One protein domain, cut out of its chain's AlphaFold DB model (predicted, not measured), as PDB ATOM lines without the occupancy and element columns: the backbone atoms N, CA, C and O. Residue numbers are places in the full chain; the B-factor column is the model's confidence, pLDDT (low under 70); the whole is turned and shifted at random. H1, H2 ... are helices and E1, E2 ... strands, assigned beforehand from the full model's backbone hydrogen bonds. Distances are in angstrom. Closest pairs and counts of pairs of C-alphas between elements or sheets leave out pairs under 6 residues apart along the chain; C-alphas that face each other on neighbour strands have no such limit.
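What this domain is: This is residues 106 to 174 of the 192 residues of a protein of Araneus ventricosus (UniProt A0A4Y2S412). A strongly twisted sheet of two hairpins, E1 with E2 and E3 with E4, is joined side by side through E1 and E3; helix H1 packs slantwise over E4, and the loop of residues 119 to 131 sticks out far from H1. The printed part has 69 residues, under half of them in named elements, in the order E1, E2, E3, E4, H1. The mixed sheet runs E2, E1, E3, E4, and the class is mixed, helices and strands. The whole is loose, with a radius of gyration of the C-alphas of 14.2 A, and elongated, spanning 42 by 22 by 21 A.

Where its parts are: E1, residues 106 to 108, begins at C-alpha 106 (-44.909, -18.010, 50.902) and measures 6.7 A. E2 is residues 114 to 117, 9.6 A. E3, residues 139 to 145, measures 19.0 A, and E4, residues 151 to 157, 18.9 A. H1, residues 162 to 173, measures 16.5 A and ends at C-alpha 173 (-54.941, -1.481, 39.904).

How they stand to each other: E2 and E1 are antiparallel, with N 107 and O 115 2.8 A apart. E1 and E3 are parallel at 17 degrees, with N 106 and O 139 2.8 A apart. E3 and E4 are antiparallel at 153 degrees, with N 140 and O 156 2.8 A apart. H1 and the sheet form two layers, a helix on one face of a sheet, at a height over the sheet of 8.2 A. The closest C-alphas of E4 and H1 are those of Ile 154 and Ala 169, 6.7 A apart. On the local plane H1 stands at 46 degrees to E4, slantwise to the strands. In H1 every O i to N i+4 pair is within hydrogen-bond range.

The domain as a whole: The farthest C-alphas, those of Glu 126 and Asp 148, are 42.9 A apart. The printed part has no cut. The link from E2 to E3, 21 residues, is long. Residues 118 to 132 have pLDDT under 70.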
ATOM      1  N   TRP A 106     -45.306 -18.756  49.722       87.81
ATOM      2  CA  TRP A 106     -44.909 -18.010  50.902       87.81
ATOM      3  C   TRP A 106     -45.814 -16.795  51.053       87.81
ATOM      4  O   TRP A 106     -46.203 -16.179  50.064       87.81
ATOM      5  N   LYS A 107     -46.165 -16.434  52.285       89.62
ATOM      6  CA  LYS A 107     -46.906 -15.209  52.590       89.62
ATOM      7  C   LYS A 107     -46.044 -14.284  53.420       89.62
ATOM      8  O   LYS A 107     -45.515 -14.696  54.452       89.62
ATOM      9  N   VAL A 108     -45.969 -13.031  52.995       88.81
ATOM     10  CA  VAL A 108     -45.366 -11.956  53.780       88.81
ATOM     11  C   VAL A 108     -46.454 -11.332  54.653       88.81
ATOM     12  O   VAL A 108     -47.470 -10.837  54.161       88.81
ATOM     13  N   GLY A 109     -46.274 -11.417  55.968       84.94
ATOM     14  CA  GLY A 109     -47.136 -10.790  56.963       84.94
ATOM     15  C   GLY A 109     -46.964  -9.265  57.013       84.94
ATOM     16  O   GLY A 109     -46.009  -8.730  56.452       84.94
ATOM     17  N   PRO A 110     -47.849  -8.549  57.730       77.62
ATOM     18  CA  PRO A 110     -47.840  -7.081  57.794       77.62
ATOM     19  C   PRO A 110     -46.551  -6.488  58.386       77.62
ATOM     20  O   PRO A 110     -46.225  -5.346  58.097       77.62
ATOM     21  N   TYR A 111     -45.807  -7.272  59.171       79.94
ATOM     22  CA  TYR A 111     -44.537  -6.879  59.793       79.94
ATOM     23  C   TYR A 111     -43.318  -7.570  59.154       79.94
ATOM     24  O   TYR A 111     -42.311  -7.783  59.819       79.94
ATOM     25  N   GLY A 112     -43.426  -8.029  57.901       78.31
ATOM     26  CA  GLY A 112     -42.321  -8.690  57.185       78.31
ATOM     27  C   GLY A 112     -42.089 -10.164  57.547       78.31
ATOM     28  O   GLY A 112     -41.154 -10.783  57.050       78.31
ATOM     29  N   GLN A 113     -42.944 -10.762  58.383       86.50
ATOM     30  CA  GLN A 113     -42.850 -12.181  58.742       86.50
ATOM     31  C   GLN A 113     -43.132 -13.065  57.520       86.50
ATOM     32  O   GLN A 113     -44.236 -13.010  56.981       86.50
ATOM     33  N   ILE A 114     -42.189 -13.915  57.114       86.75
ATOM     34  CA  ILE A 114     -42.405 -14.873  56.022       86.75
ATOM     35  C   ILE A 114     -42.908 -16.194  56.601       86.75
ATOM     36  O   ILE A 114     -42.258 -16.788  57.461       86.75
ATOM     37  N   ARG A 115     -44.070 -16.660  56.134       85.38
ATOM     38  CA  ARG A 115     -44.662 -17.943  56.538       85.38
ATOM     39  C   ARG A 115     -44.988 -18.794  55.322       85.38
ATOM     40  O   ARG A 115     -45.427 -18.270  54.300       85.38
ATOM     41  N   LEU A 116     -44.786 -20.102  55.443       82.69
ATOM     42  CA  LEU A 116     -45.160 -21.052  54.406       82.69
ATOM     43  C   LEU A 116     -46.686 -21.221  54.386       82.69
ATOM     44  O   LEU A 116     -47.289 -21.533  55.407       82.69
ATOM     45  N   LEU A 117     -47.295 -21.028  53.222       75.44
ATOM     46  CA  LEU A 117     -48.645 -21.469  52.896       75.44
ATOM     47  C   LEU A 117     -48.500 -22.841  52.227       75.44
ATOM     48  O   LEU A 117     -48.177 -22.934  51.041       75.44
ATOM     49  N   SER A 118     -48.650 -23.927  52.983       62.47
ATOM     50  CA  SER A 118     -48.645 -25.271  52.399       62.47
ATOM     51  C   SER A 118     -49.810 -25.418  51.415       62.47
ATOM     52  O   SER A 118     -50.942 -25.074  51.729       62.47
ATOM     53  N   ALA A 119     -49.539 -25.947  50.219       53.59
ATOM     54  CA  ALA A 119     -50.525 -26.138  49.148       53.59
ATOM     55  C   ALA A 119     -51.537 -27.283  49.403       53.59
ATOM     56  O   ALA A 119     -52.282 -27.655  48.504       53.59
ATOM     57  N   SER A 120     -51.557 -27.851  50.607       48.06
ATOM     58  CA  SER A 120     -52.401 -28.982  50.987       48.06
ATOM     59  C   SER A 120     -52.996 -28.713  52.366       48.06
ATOM     60  O   SER A 120     -52.305 -28.836  53.375       48.06
ATOM     61  N   GLU A 121     -54.272 -28.342  52.389       41.16
ATOM     62  CA  GLU A 121     -55.112 -28.100  53.573       41.16
ATOM     63  C   GLU A 121     -55.438 -29.385  54.372       41.16
ATOM     64  O   GLU A 121     -56.350 -29.388  55.187       41.16
ATOM     65  N   SER A 122     -54.732 -30.501  54.142       39.53
ATOM     66  CA  SER A 122     -55.128 -31.824  54.656       39.53
ATOM     67  C   SER A 122     -54.027 -32.663  55.313       39.53
ATOM     68  O   SER A 122     -54.267 -33.830  55.606       39.53
ATOM     69  N   GLN A 123     -52.844 -32.112  55.592       41.91
ATOM     70  CA  GLN A 123     -51.838 -32.782  56.432       41.91
ATOM     71  C   GLN A 123     -51.110 -31.742  57.287       41.91
ATOM     72  O   GLN A 123     -50.060 -31.221  56.905       41.91
ATOM     73  N   GLU A 124     -51.724 -31.395  58.419       42.91
ATOM     74  CA  GLU A 124     -51.149 -30.522  59.452       42.91
ATOM     75  C   GLU A 124     -50.209 -31.256  60.421       42.91
ATOM     76  O   GLU A 124     -49.558 -30.617  61.244       42.91
ATOM     77  N   GLU A 125     -50.039 -32.571  60.299       40.69
ATOM     78  CA  GLU A 125     -49.223 -33.357  61.225       40.69
ATOM     79  C   GLU A 125     -48.049 -33.999  60.465       40.69
ATOM     80  O   GLU A 125     -48.231 -34.570  59.396       40.69
ATOM     81  N   GLU A 126     -46.832 -33.839  61.002       39.28
ATOM     82  CA  GLU A 126     -45.526 -34.297  60.472       39.28
ATOM     83  C   GLU A 126     -44.806 -33.431  59.415       39.28
ATOM     84  O   GLU A 126     -44.105 -33.934  58.537       39.28
ATOM     85  N   ARG A 127     -44.852 -32.096  59.521       47.34
ATOM     86  CA  ARG A 127     -43.842 -31.233  58.855       47.34
ATOM     87  C   ARG A 127     -42.865 -30.575  59.823       47.34
ATOM     88  O   ARG A 127     -42.372 -29.475  59.587       47.34
ATOM     89  N   THR A 128     -42.522 -31.273  60.894       47.88
ATOM     90  CA  THR A 128     -41.224 -31.096  61.544       47.88
ATOM     91  C   THR A 128     -40.196 -31.872  60.727       47.88
ATOM     92  O   THR A 128     -40.253 -33.090  60.724       47.88
ATOM     93  N   GLU A 129     -39.328 -31.174  59.980       42.69
ATOM     94  CA  GLU A 129     -37.876 -31.468  59.839       42.69
ATOM     95  C   GLU A 129     -37.246 -30.893  58.562       42.69
ATOM     96  O   GLU A 129     -36.066 -30.543  58.568       42.69
ATOM     97  N   PHE A 130     -38.013 -30.653  57.498       47.16
ATOM     98  CA  PHE A 130     -37.505 -29.906  56.344       47.16
ATOM     99  C   PHE A 130     -37.858 -28.434  56.489       47.16
ATOM    100  O   PHE A 130     -38.845 -27.950  55.934       47.16
ATOM    101  N   ARG A 131     -37.028 -27.693  57.223       53.09
ATOM    102  CA  ARG A 131     -37.008 -26.227  57.158       53.09
ATOM    103  C   ARG A 131     -36.504 -25.828  55.761       53.09
ATOM    104  O   ARG A 131     -35.340 -25.484  55.593       53.09
ATOM    105  N   ARG A 132     -37.358 -25.996  54.741       64.62
ATOM    106  CA  ARG A 132     -37.013 -25.788  53.328       64.62
ATOM    107  C   ARG A 132     -36.670 -24.315  53.119       64.62
ATOM    108  O   ARG A 132     -37.394 -23.430  53.578       64.62
ATOM    109  N   CYS A 133     -35.541 -24.065  52.468       72.31
ATOM    110  CA  CYS A 133     -35.109 -22.721  52.113       72.31
ATOM    111  C   CYS A 133     -36.049 -22.133  51.054       72.31
ATOM    112  O   CYS A 133     -36.530 -22.856  50.185       72.31
ATOM    113  N   ILE A 134     -36.281 -20.822  51.120       81.62
ATOM    114  CA  ILE A 134     -37.042 -20.095  50.100       81.62
ATOM    115  C   ILE A 134     -36.235 -20.123  48.798       81.62
ATOM    116  O   ILE A 134     -35.077 -19.700  48.786       81.62
ATOM    117  N   LYS A 135     -36.840 -20.601  47.708       82.19
ATOM    118  CA  LYS A 135     -36.218 -20.648  46.378       82.19
ATOM    119  C   LYS A 135     -36.761 -19.538  45.485       82.19
ATOM    120  O   LYS A 135     -37.912 -19.134  45.608       82.19
ATOM    121  N   ALA A 136     -35.957 -19.090  44.519       85.75
ATOM    122  CA  ALA A 136     -36.355 -18.063  43.548       85.75
ATOM    123  C   ALA A 136     -37.602 -18.453  42.722       85.75
ATOM    124  O   ALA A 136     -38.362 -17.589  42.285       85.75
ATOM    125  N   THR A 137     -37.827 -19.752  42.525       84.56
ATOM    126  CA  THR A 137     -38.962 -20.321  41.782       84.56
ATOM    127  C   THR A 137     -40.260 -20.408  42.589       84.56
ATOM    128  O   THR A 137     -41.334 -20.582  41.997       84.56
ATOM    129  N   ASP A 138     -40.174 -20.300  43.916       86.69
ATOM    130  CA  ASP A 138     -41.330 -20.391  44.806       86.69
ATOM    131  C   ASP A 138     -42.283 -19.219  44.569       86.69
ATOM    132  O   ASP A 138     -41.867 -18.130  44.173       86.69
ATOM    133  N   GLU A 139     -43.577 -19.422  44.818       90.38
ATOM    134  CA  GLU A 139     -44.539 -18.322  44.810       90.38
ATOM    135  C   GLU A 139     -44.436 -17.533  46.115       90.38
ATOM    136  O   GLU A 139     -44.391 -18.106  47.200       90.38
ATOM    137  N   VAL A 140     -44.493 -16.211  46.035       92.19
ATOM    138  CA  VAL A 140     -44.637 -15.321  47.184       92.19
ATOM    139  C   VAL A 140     -45.865 -14.438  47.007       92.19
ATOM    140  O   VAL A 140     -46.129 -13.905  45.929       92.19
ATOM    141  N   VAL A 141     -46.638 -14.306  48.082       93.12
ATOM    142  CA  VAL A 141     -47.820 -13.455  48.194       93.12
ATOM    143  C   VAL A 141     -47.524 -12.350  49.194       93.12
ATOM    144  O   VAL A 141     -47.252 -12.613  50.370       93.12
ATOM    145  N   PHE A 142     -47.594 -11.107  48.736       94.19
ATOM    146  CA  PHE A 142     -47.283  -9.936  49.547       94.19
ATOM    147  C   PHE A 142     -48.122  -8.729  49.126       94.19
ATOM    148  O   PHE A 142     -48.781  -8.733  48.081       94.19
ATOM    149  N   ARG A 143     -48.139  -7.710  49.988       94.38
ATOM    150  CA  ARG A 143     -48.872  -6.462  49.776       94.38
ATOM    151  C   ARG A 143     -47.944  -5.411  49.176       94.38
ATOM    152  O   ARG A 143     -46.869  -5.171  49.719       94.38
ATOM    153  N   VAL A 144     -48.386  -4.780  48.094       93.25
ATOM    154  CA  VAL A 144     -47.783  -3.570  47.527       93.25
ATOM    155  C   VAL A 144     -48.673  -2.404  47.917       93.25
ATOM    156  O   VAL A 144     -49.867  -2.411  47.612       93.25
ATOM    157  N   TYR A 145     -48.098  -1.443  48.631       92.19
ATOM    158  CA  TYR A 145     -48.816  -0.290  49.160       92.19
ATOM    159  C   TYR A 145     -48.763   0.878  48.180       92.19
ATOM    160  O   TYR A 145     -47.743   1.105  47.530       92.19
ATOM    161  N   CYS A 146     -49.865   1.615  48.099       90.62
ATOM    162  CA  CYS A 146     -49.961   2.888  47.399       90.62
ATOM    163  C   CYS A 146     -49.699   4.047  48.373       90.62
ATOM    164  O   CYS A 146     -49.711   3.874  49.596       90.62
ATOM    165  N   ALA A 147     -49.471   5.246  47.832       88.50
ATOM    166  CA  ALA A 147     -49.201   6.445  48.631       88.50
ATOM    167  C   ALA A 147     -50.384   6.864  49.528       88.50
ATOM    168  O   ALA A 147     -50.183   7.517  50.543       88.50
ATOM    169  N   ASP A 148     -51.604   6.451  49.183       89.88
ATOM    170  CA  ASP A 148     -52.836   6.681  49.946       89.88
ATOM    171  C   ASP A 148     -53.078   5.630  51.050       89.88
ATOM    172  O   ASP A 148     -54.185   5.508  51.573       89.88
ATOM    173  N   HIS A 149     -52.053   4.844  51.394       88.19
ATOM    174  CA  HIS A 149     -52.102   3.740  52.356       88.19
ATOM    175  C   HIS A 149     -53.037   2.578  51.981       88.19
ATOM    176  O   HIS A 149     -53.191   1.636  52.767       88.19
ATOM    177  N   THR A 150     -53.609   2.571  50.774       91.94
ATOM    178  CA  THR A 150     -54.254   1.373  50.229       91.94
ATOM    179  C   THR A 150     -53.196   0.355  49.798       91.94
ATOM    180  O   THR A 150     -52.007   0.663  49.685       91.94
ATOM    181  N   TYR A 151     -53.594  -0.901  49.590       92.88
ATOM    182  CA  TYR A 151     -52.677  -1.921  49.091       92.88
ATOM    183  C   TYR A 151     -53.347  -2.865  48.105       92.88
ATOM    184  O   TYR A 151     -54.528  -3.191  48.221       92.88
ATOM    185  N   THR A 152     -52.545  -3.397  47.188       93.00
ATOM    186  CA  THR A 152     -52.908  -4.553  46.371       93.00
ATOM    187  C   THR A 152     -52.091  -5.763  46.798       93.00
ATOM    188  O   THR A 152     -50.908  -5.664  47.117       93.00
ATOM    189  N   THR A 153     -52.731  -6.928  46.860       93.94
ATOM    190  CA  THR A 153     -52.030  -8.189  47.135       93.94
ATOM    191  C   THR A 153     -51.680  -8.844  45.812       93.94
ATOM    192  O   THR A 153     -52.583  -9.177  45.042       93.94
ATOM    193  N   ILE A 154     -50.396  -9.050  45.552       93.50
ATOM    194  CA  ILE A 154     -49.911  -9.690  44.326       93.50
ATOM    195  C   ILE A 154     -49.246 -11.024  44.645       93.50
ATOM    196  O   ILE A 154     -48.859 -11.291  45.786       93.50
ATOM    197  N   LYS A 155     -49.153 -11.870  43.619       93.88
ATOM    198  CA  LYS A 155     -48.510 -13.180  43.674       93.88
ATOM    199  C   LYS A 155     -47.476 -13.259  42.561       93.88
ATOM    200  O   LYS A 155     -47.844 -13.167  41.393       93.88
ATOM    201  N   THR A 156     -46.216 -13.463  42.913       93.44
ATOM    202  CA  THR A 156     -45.109 -13.556  41.949       93.44
ATOM    203  C   THR A 156     -44.148 -14.672  42.348       93.44
ATOM    204  O   THR A 156     -44.204 -15.140  43.484       93.44
ATOM    205  N   PRO A 157     -43.243 -15.115  41.461       92.56
ATOM    206  CA  PRO A 157     -42.048 -15.828  41.893       92.56
ATOM    207  C   PRO A 157     -41.236 -14.986  42.891       92.56
ATOM    208  O   PRO A 157     -41.226 -13.758  42.783       92.56
ATOM    209  N   VAL A 158     -40.532 -15.625  43.826       91.25
ATOM    210  CA  VAL A 158     -39.604 -14.937  44.745       91.25
ATOM    211  C   VAL A 158     -38.498 -14.220  43.968       91.25
ATOM    212  O   VAL A 158     -38.131 -13.103  44.310       91.25
ATOM    213  N   GLY A 159     -38.002 -14.827  42.888       91.75
ATOM    214  CA  GLY A 159     -36.997 -14.241  41.998       91.75
ATOM    215  C   GLY A 159     -37.546 -13.229  40.988       91.75
ATOM    216  O   GLY A 159     -36.865 -12.936  40.008       91.75
ATOM    217  N   ALA A 160     -38.779 -12.739  41.153       94.62
ATOM    218  CA  ALA A 160     -39.351 -11.743  40.250       94.62
ATOM    219  C   ALA A 160     -38.586 -10.412  40.317       94.62
ATOM    220  O   ALA A 160     -38.193  -9.953  41.389       94.62
ATOM    221  N   THR A 161     -38.413  -9.760  39.167       94.19
ATOM    222  CA  THR A 161     -37.774  -8.441  39.098       94.19
ATOM    223  C   THR A 161     -38.704  -7.344  39.622       94.19
ATOM    224  O   THR A 161     -39.932  -7.465  39.571       94.19
ATOM    225  N   ALA A 162     -38.124  -6.220  40.056       92.75
ATOM    226  CA  ALA A 162     -38.880  -5.026  40.442       92.75
ATOM    227  C   ALA A 162     -39.829  -4.550  39.326       92.75
ATOM    228  O   ALA A 162     -40.953  -4.129  39.590       92.75
ATOM    229  N   GLU A 163     -39.403  -4.670  38.067       92.06
ATOM    230  CA  GLU A 163     -40.219  -4.334  36.902       92.06
ATOM    231  C   GLU A 163     -41.430  -5.265  36.746       92.06
ATOM    232  O   GLU A 163     -42.539  -4.792  36.499       92.06
ATOM    233  N   ALA A 164     -41.249  -6.576  36.940       92.69
ATOM    234  CA  ALA A 164     -42.343  -7.543  36.889       92.69
ATOM    235  C   ALA A 164     -43.359  -7.316  38.021       92.69
ATOM    236  O   ALA A 164     -44.568  -7.337  37.782       92.69
ATOM    237  N   ILE A 165     -42.871  -7.036  39.235       94.19
ATOM    238  CA  ILE A 165     -43.695  -6.675  40.398       94.19
ATOM    239  C   ILE A 165     -44.508  -5.411  40.103       94.19
ATOM    240  O   ILE A 165     -45.728  -5.401  40.279       94.19
ATOM    241  N   LYS A 166     -43.842  -4.369  39.592       92.56
ATOM    242  CA  LYS A 166     -44.475  -3.108  39.200       92.56
ATOM    243  C   LYS A 166     -45.579  -3.328  38.166       92.56
ATOM    244  O   LYS A 166     -46.690  -2.843  38.359       92.56
ATOM    245  N   ARG A 167     -45.293  -4.071  37.092       91.38
ATOM    246  CA  ARG A 167     -46.260  -4.359  36.022       91.38
ATOM    247  C   ARG A 167     -47.485  -5.102  36.556       91.38
ATOM    248  O   ARG A 167     -48.604  -4.713  36.249       91.38
ATOM    249  N   SER A 168     -47.275  -6.109  37.407       92.56
ATOM    250  CA  SER A 168     -48.364  -6.876  38.022       92.56
ATOM    251  C   SER A 168     -49.246  -6.018  38.938       92.56
ATOM    252  O   SER A 168     -50.469  -6.157  38.930       92.56
ATOM    253  N   ALA A 169     -48.647  -5.102  39.707       92.50
ATOM    254  CA  ALA A 169     -49.398  -4.161  40.534       92.50
ATOM    255  C   ALA A 169     -50.186  -3.148  39.683       92.50
ATOM    256  O   ALA A 169     -51.359  -2.912  39.968       92.50
ATOM    257  N   ALA A 170     -49.570  -2.602  38.626       91.38
ATOM    258  CA  ALA A 170     -50.201  -1.656  37.704       91.38
ATOM    259  C   ALA A 170     -51.426  -2.263  37.012       91.38
ATOM    260  O   ALA A 170     -52.501  -1.670  37.035       91.38
ATOM    261  N   GLU A 171     -51.277  -3.473  36.467       90.44
ATOM    262  CA  GLU A 171     -52.350  -4.212  35.797       90.44
ATOM    263  C   GLU A 171     -53.536  -4.447  36.737       90.44
ATOM    264  O   GLU A 171     -54.683  -4.189  36.378       90.44
ATOM    265  N   LYS A 172     -53.262  -4.867  37.977       90.44
ATOM    266  CA  LYS A 172     -54.306  -5.160  38.965       90.44
ATOM    267  C   LYS A 172     -55.038  -3.914  39.472       90.44
ATOM    268  O   LYS A 172     -56.192  -4.020  39.879       90.44
ATOM    269  N   LEU A 173     -54.370  -2.763  39.482       88.69
ATOM    270  CA  LEU A 173     -54.941  -1.481  39.904       88.69
ATOM    271  C   LEU A 173     -55.505  -0.662  38.731       88.69
ATOM    272  O   LEU A 173     -56.147   0.358  38.957       88.69
ATOM    273  N   GLY A 174     -55.303  -1.110  37.487       87.00
ATOM    274  CA  GLY A 174     -55.756  -0.405  36.287       87.00
ATOM    275  C   GLY A 174     -54.959   0.866  35.970       87.00
ATOM    276  O   GLY A 174     -55.457   1.731  35.249       87.00
TER     277      GLY A 174